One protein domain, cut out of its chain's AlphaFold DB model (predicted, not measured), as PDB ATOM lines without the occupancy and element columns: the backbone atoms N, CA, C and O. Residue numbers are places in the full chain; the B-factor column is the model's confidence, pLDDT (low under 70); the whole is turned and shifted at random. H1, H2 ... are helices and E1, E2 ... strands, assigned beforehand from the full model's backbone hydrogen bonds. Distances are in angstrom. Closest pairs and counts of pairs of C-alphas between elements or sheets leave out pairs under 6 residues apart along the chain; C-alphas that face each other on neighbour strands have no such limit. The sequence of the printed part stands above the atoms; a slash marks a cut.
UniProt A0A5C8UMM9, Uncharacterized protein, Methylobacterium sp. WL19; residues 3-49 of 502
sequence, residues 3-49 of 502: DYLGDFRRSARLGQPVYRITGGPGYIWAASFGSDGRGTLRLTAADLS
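What this domain is: This is residues 3 to 49 of the 502 residues of an uncharacterized protein of Methylobacterium sp. WL19 (UniProt A0A5C8UMM9). What shape does the backbone make? A long two-stranded hairpin ribbon, E1 with E2, makes one side of a loose, open fold, and one short helix, H1, lies across the gap from it, joined to E1 by a long link that folds back. What is it built of? The printed part has 47 residues with one named helix and two named strands, in the order H1, E1, E2; the sheet's order is E1 - E2, antiparallel, and the class is mixed, helices and strands. How large is its outline? It is loose, with a radius of gyration of the C-alphas of 12.3 A, and only just flat, spanning 36 by 24 by 11 A.

Where its parts are: Where are the strands? E1 is residues 25 to 33, 26.9 A from first to last C-alpha, beginning at C-alpha 25 at (53.410, 22.314, -15.352). E2 is residues 39 to 47, 25.9 A long, ending at C-alpha 47 at (55.986, 24.261, -17.698). Where is the helix? H1 is residues 8 to 13, with C-alpha 8 at (51.288, 39.600, -29.091).

How they stand to each other: How do the strands pair? E1 and E2 are a hairpin of antiparallel neighbours, their directions 168 degrees apart. C-alphas 29 and 43 face each other at 4.4 A. N 28 and O 44, at 2.9 A, and N 42 and O 30, at 2.8 A, are within hydrogen-bond range. How does the helix stand? H1 and E2 are apart. In H1 every O i to N i+4 pair is within hydrogen-bond range.

The domain as a whole: How far does it reach? The two C-alphas farthest apart, those of Asp 36 and Ser 49, are 38.1 A apart. Is it continuous? The printed part has no cut; the link from H1 to E1 is long, with 11 residues, and that from E1 to E2 is tight. Where is confidence low? Residues 4 to 6 and residue 35 have pLDDT under 70; the mean of the printed part is 76.1.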
ATOM      1  N   ASP A   3      47.753  36.112 -25.994       76.06
ATOM      2  CA  ASP A   3      47.048  37.270 -26.530       76.06
ATOM      3  C   ASP A   3      45.798  36.864 -27.325       76.06
ATOM      4  O   ASP A   3      45.653  35.712 -27.736       76.06
ATOM      5  N   TYR A   4      44.896  37.824 -27.528       68.31
ATOM      6  CA  TYR A   4      43.593  37.607 -28.162       68.31
ATOM      7  C   TYR A   4      43.669  37.167 -29.638       68.31
ATOM      8  O   TYR A   4      42.864  36.350 -30.083       68.31
ATOM      9  N   LEU A   5      44.631  37.688 -30.408       68.31
ATOM     10  CA  LEU A   5      44.772  37.419 -31.849       68.31
ATOM     11  C   LEU A   5      45.816  36.341 -32.166       68.31
ATOM     12  O   LEU A   5      46.011  35.983 -33.329       68.31
ATOM     13  N   GLY A   6      46.503  35.836 -31.144       67.25
ATOM     14  CA  GLY A   6      47.629  34.936 -31.307       67.25
ATOM     15  C   GLY A   6      48.859  35.573 -31.967       67.25
ATOM     16  O   GLY A   6      49.673  34.838 -32.534       67.25
ATOM     17  N   ASP A   7      48.954  36.903 -31.915       75.75
ATOM     18  CA  ASP A   7      50.095  37.758 -32.244       75.75
ATOM     19  C   ASP A   7      50.176  38.869 -31.182       75.75
ATOM     20  O   ASP A   7      49.467  39.881 -31.236       75.75
ATOM     21  N   PHE A   8      51.083  38.690 -30.220       75.00
ATOM     22  CA  PHE A   8      51.288  39.600 -29.091       75.00
ATOM     23  C   PHE A   8      51.461  41.060 -29.496       75.00
ATOM     24  O   PHE A   8      50.906  41.956 -28.853       75.00
ATOM     25  N   ARG A   9      52.241  41.321 -30.551       74.44
ATOM     26  CA  ARG A   9      52.565  42.691 -30.966       74.44
ATOM     27  C   ARG A   9      51.345  43.359 -31.575       74.44
ATOM     28  O   ARG A   9      51.111  44.542 -31.332       74.44
ATOM     29  N   ARG A  10      50.561  42.608 -32.347       72.38
ATOM     30  CA  ARG A  10      49.331  43.111 -32.958       72.38
ATOM     31  C   ARG A  10      48.221  43.309 -31.929       72.38
ATOM     32  O   ARG A  10      47.586  44.360 -31.950       72.38
ATOM     33  N   SER A  11      48.039  42.370 -31.003       78.06
ATOM     34  CA  SER A  11      47.063  42.487 -29.914       78.06
ATOM     35  C   SER A  11      47.350  43.692 -29.019       78.06
ATOM     36  O   SER A  11      46.447  44.489 -28.776       78.06
ATOM     37  N   ALA A  12      48.612  43.919 -28.639       79.50
ATOM     38  CA  ALA A  12      48.997  45.095 -27.856       79.50
ATOM     39  C   ALA A  12      48.757  46.420 -28.608       79.50
ATOM     40  O   ALA A  12      48.254  47.376 -28.022       79.50
ATOM     41  N   ARG A  13      49.058  46.484 -29.915       85.50
ATOM     42  CA  ARG A  13      48.809  47.684 -30.743       85.50
ATOM     43  C   ARG A  13      47.325  47.999 -30.919       85.50
ATOM     44  O   ARG A  13      46.973  49.165 -31.048       85.50
ATOM     45  N   LEU A  14      46.476  46.976 -30.947       80.62
ATOM     46  CA  LEU A  14      45.026  47.115 -31.103       80.62
ATOM     47  C   LEU A  14      44.292  47.268 -29.761       80.62
ATOM     48  O   LEU A  14      43.064  47.217 -29.743       80.62
ATOM     49  N   GLY A  15      45.021  47.421 -28.647       84.50
ATOM     50  CA  GLY A  15      44.439  47.527 -27.307       84.50
ATOM     51  C   GLY A  15      43.697  46.265 -26.857       84.50
ATOM     52  O   GLY A  15      42.854  46.335 -25.967       84.50
ATOM     53  N   GLN A  16      43.973  45.121 -27.487       81.25
ATOM     54  CA  GLN A  16      43.345  43.848 -27.153       81.25
ATOM     55  C   GLN A  16      44.010  43.231 -25.913       81.25
ATOM     56  O   GLN A  16      45.206  43.448 -25.692       81.25
ATOM     57  N   PRO A  17      43.277  42.440 -25.108       72.38
ATOM     58  CA  PRO A  17      43.822  41.848 -23.894       72.38
ATOM     59  C   PRO A  17      45.048  40.968 -24.161       72.38
ATOM     60  O   PRO A  17      45.041  40.092 -25.032       72.38
ATOM     61  N   VAL A  18      46.097  41.188 -23.365       80.44
ATOM     62  CA  VAL A  18      47.309  40.366 -23.342       80.44
ATOM     63  C   VAL A  18      47.524  39.879 -21.916       80.44
ATOM     64  O   VAL A  18      47.686  40.668 -20.987       80.44
ATOM     65  N   TYR A  19      47.534  38.563 -21.745       76.56
ATOM     66  CA  TYR A  19      47.610  37.901 -20.454       76.56
ATOM     67  C   TYR A  19      49.008  37.334 -20.215       76.56
ATOM     68  O   TYR A  19      49.616  36.669 -21.064       76.56
ATOM     69  N   ARG A  20      49.523  37.557 -19.008       79.38
ATOM     70  CA  ARG A  20      50.669  36.813 -18.486       79.38
ATOM     71  C   ARG A  20      50.138  35.626 -17.689       79.38
ATOM     72  O   ARG A  20      49.204  35.782 -16.915       79.38
ATOM     73  N   ILE A  21      50.741  34.459 -17.887       75.81
ATOM     74  CA  ILE A  21      50.375  33.237 -17.170       75.81
ATOM     75  C   ILE A  21      51.554  32.831 -16.306       75.81
ATOM     76  O   ILE A  21      52.703  32.916 -16.742       75.81
ATOM     77  N   THR A  22      51.242  32.433 -15.081       78.50
ATOM     78  CA  THR A  22      52.171  31.961 -14.055       78.50
ATOM     79  C   THR A  22      51.612  30.669 -13.470       78.50
ATOM     80  O   THR A  22      50.393  30.548 -13.348       78.50
ATOM     81  N   GLY A  23      52.463  29.720 -13.091       77.94
ATOM     82  CA  GLY A  23      52.027  28.446 -12.511       77.94
ATOM     83  C   GLY A  23      53.027  27.319 -12.758       77.94
ATOM     84  O   GLY A  23      54.067  27.539 -13.369       77.94
ATOM     85  N   GLY A  24      52.709  26.124 -12.259       77.19
ATOM     86  CA  GLY A  24      53.492  24.912 -12.508       77.19
ATOM     87  C   GLY A  24      53.221  24.286 -13.885       77.19
ATOM     88  O   GLY A  24      52.566  24.910 -14.726       77.19
ATOM     89  N   PRO A  25      53.681  23.044 -14.120       81.06
ATOM     90  CA  PRO A  25      53.410  22.314 -15.352       81.06
ATOM     91  C   PRO A  25      51.907  22.130 -15.566       81.06
ATOM     92  O   PRO A  25      51.183  21.707 -14.662       81.06
ATOM     93  N   GLY A  26      51.433  22.427 -16.769       79.56
ATOM     94  CA  GLY A  26      50.024  22.302 -17.104       79.56
ATOM     95  C   GLY A  26      49.738  22.501 -18.584       79.56
ATOM     96  O   GLY A  26      50.637  22.643 -19.414       79.56
ATOM     97  N   TYR A  27      48.451  22.509 -18.911       80.38
ATOM     98  CA  TYR A  27      47.969  22.748 -20.264       80.38
ATOM     99  C   TYR A  27      47.316  24.113 -20.347       80.38
ATOM    100  O   TYR A  27      46.547  24.521 -19.477       80.38
ATOM    101  N   ILE A  28      47.612  24.799 -21.437       78.06
ATOM    102  CA  ILE A  28      47.048  26.088 -21.776       78.06
ATOM    103  C   ILE A  28      46.288  25.925 -23.080       78.06
ATOM    104  O   ILE A  28      46.821  25.378 -24.048       78.06
ATOM    105  N   TRP A  29      45.071  26.455 -23.122       76.12
ATOM    106  CA  TRP A  29      44.317  26.567 -24.356       76.12
ATOM    107  C   TRP A  29      43.758  27.973 -24.542       76.12
ATOM    108  O   TRP A  29      43.401  28.650 -23.580       76.12
ATOM    109  N   ALA A  30      43.709  28.413 -25.794       75.06
ATOM    110  CA  ALA A  30      43.108  29.674 -26.197       75.06
ATOM    111  C   ALA A  30      42.271  29.440 -27.452       75.06
ATOM    112  O   ALA A  30      42.751  28.838 -28.415       75.06
ATOM    113  N   ALA A  31      41.028  29.912 -27.431       78.00
ATOM    114  CA  ALA A  31      40.114  29.826 -28.558       78.00
ATOM    115  C   ALA A  31      39.632  31.227 -28.940       78.00
ATOM    116  O   ALA A  31      39.216  31.998 -28.075       78.00
ATOM    117  N   SER A  32      39.671  31.541 -30.230       70.06
ATOM    118  CA  SER A  32      39.072  32.751 -30.794       70.06
ATOM    119  C   SER A  32      38.094  32.361 -31.894       70.06
ATOM    120  O   SER A  32      38.387  31.469 -32.687       70.06
ATOM    121  N   PHE A  33      36.933  33.013 -31.938       74.81
ATOM    122  CA  PHE A  33      35.883  32.744 -32.921       74.81
ATOM    123  C   PHE A  33      35.469  34.044 -33.606       74.81
ATOM    124  O   PHE A  33      35.281  35.067 -32.946       74.81
ATOM    125  N   GLY A  34      35.346  33.997 -34.930       74.56
ATOM    126  CA  GLY A  34      34.745  35.045 -35.739       74.56
ATOM    127  C   GLY A  34      33.218  35.013 -35.666       74.56
ATOM    128  O   GLY A  34      32.608  34.059 -35.179       74.56
ATOM    129  N   SER A  35      32.586  36.067 -36.179       65.88
ATOM    130  CA  SER A  35      31.123  36.202 -36.237       65.88
ATOM    131  C   SER A  35      30.438  35.201 -37.176       65.88
ATOM    132  O   SER A  35      29.224  35.037 -37.108       65.88
ATOM    133  N   ASP A  36      31.199  34.517 -38.029       73.12
ATOM    134  CA  ASP A  36      30.751  33.434 -38.907       73.12
ATOM    135  C   ASP A  36      30.824  32.046 -38.237       73.12
ATOM    136  O   ASP A  36      30.590  31.024 -38.885       73.12
ATOM    137  N   GLY A  37      31.173  31.995 -36.946       74.69
ATOM    138  CA  GLY A  37      31.304  30.761 -36.172       74.69
ATOM    139  C   GLY A  37      32.587  29.973 -36.453       74.69
ATOM    140  O   GLY A  37      32.775  28.900 -35.879       74.69
ATOM    141  N   ARG A  38      33.492  30.478 -37.303       74.56
ATOM    142  CA  ARG A  38      34.798  29.857 -37.564       74.56
ATOM    143  C   ARG A  38      35.854  30.461 -36.651       74.56
ATOM    144  O   ARG A  38      35.829  31.649 -36.353       74.56
ATOM    145  N   GLY A  39      36.793  29.645 -36.182       74.88
ATOM    146  CA  GLY A  39      37.733  30.074 -35.152       74.88
ATOM    147  C   GLY A  39      39.057  29.330 -35.152       74.88
ATOM    148  O   GLY A  39      39.237  28.343 -35.865       74.88
ATOM    149  N   THR A  40      39.986  29.812 -34.331       71.88
ATOM    150  CA  THR A  40      41.273  29.156 -34.085       71.88
ATOM    151  C   THR A  40      41.353  28.684 -32.643       71.88
ATOM    152  O   THR A  40      41.128  29.467 -31.723       71.88
ATOM    153  N   LEU A  41      41.688  27.406 -32.452       76.94
ATOM    154  CA  LEU A  41      42.010  26.814 -31.157       76.94
ATOM    155  C   LEU A  41      43.513  26.543 -31.108       76.94
ATOM    156  O   LEU A  41      44.067  25.924 -32.017       76.94
ATOM    157  N   ARG A  42      44.170  26.988 -30.042       73.56
ATOM    158  CA  ARG A  42      45.575  26.690 -29.753       73.56
ATOM    159  C   ARG A  42      45.654  25.962 -28.423       73.56
ATOM    160  O   ARG A  42      45.098  26.451 -27.445       73.56
ATOM    161  N   LEU A  43      46.355  24.832 -28.395       77.19
ATOM    162  CA  LEU A  43      46.712  24.103 -27.178       77.19
ATOM    163  C   LEU A  43      48.233  24.042 -27.070       77.19
ATOM    164  O   LEU A  43      48.905  23.730 -28.050       77.19
ATOM    165  N   THR A  44      48.767  24.290 -25.880       77.50
ATOM    166  CA  THR A  44      50.175  24.032 -25.576       77.50
ATOM    167  C   THR A  44      50.303  23.433 -24.184       77.50
ATOM    168  O   THR A  44      49.661  23.892 -23.237       77.50
ATOM    169  N   ALA A  45      51.144  22.412 -24.054       79.56
ATOM    170  CA  ALA A  45      51.703  22.062 -22.758       79.56
ATOM    171  C   ALA A  45      52.732  23.140 -22.401       79.56
ATOM    172  O   ALA A  45      53.489  23.587 -23.267       79.56
ATOM    173  N   ALA A  46      52.724  23.603 -21.160       77.38
ATOM    174  CA  ALA A  46      53.668  24.595 -20.682       77.38
ATOM    175  C   ALA A  46      54.108  24.230 -19.267       77.38
ATOM    176  O   ALA A  46      53.275  23.982 -18.397       77.38
ATOM    177  N   ASP A  47      55.418  24.236 -19.039       79.31
ATOM    178  CA  ASP A  47      55.986  24.261 -17.698       79.31
ATOM    179  C   ASP A  47      56.515  25.665 -17.425       79.31
ATOM    180  O   ASP A  47      57.543  26.085 -17.954       79.31
ATOM    181  N   LEU A  48      55.748  26.424 -16.644       74.31
ATOM    182  CA  LEU A  48      56.069  27.809 -16.309       74.31
ATOM    183  C   LEU A  48      56.789  27.913 -14.955       74.31
ATOM    184  O   LEU A  48      57.037  29.028 -14.493       74.31
ATOM    185  N   SER A  49      57.187  26.782 -14.353       74.50
ATOM    186  CA  SER A  49      57.837  26.730 -13.034       74.50
ATOM    187  C   SER A  49      59.183  27.461 -13.005       74.50
ATOM    188  O   SER A  49      59.593  27.960 -11.961       74.50
TER     189      SER A  49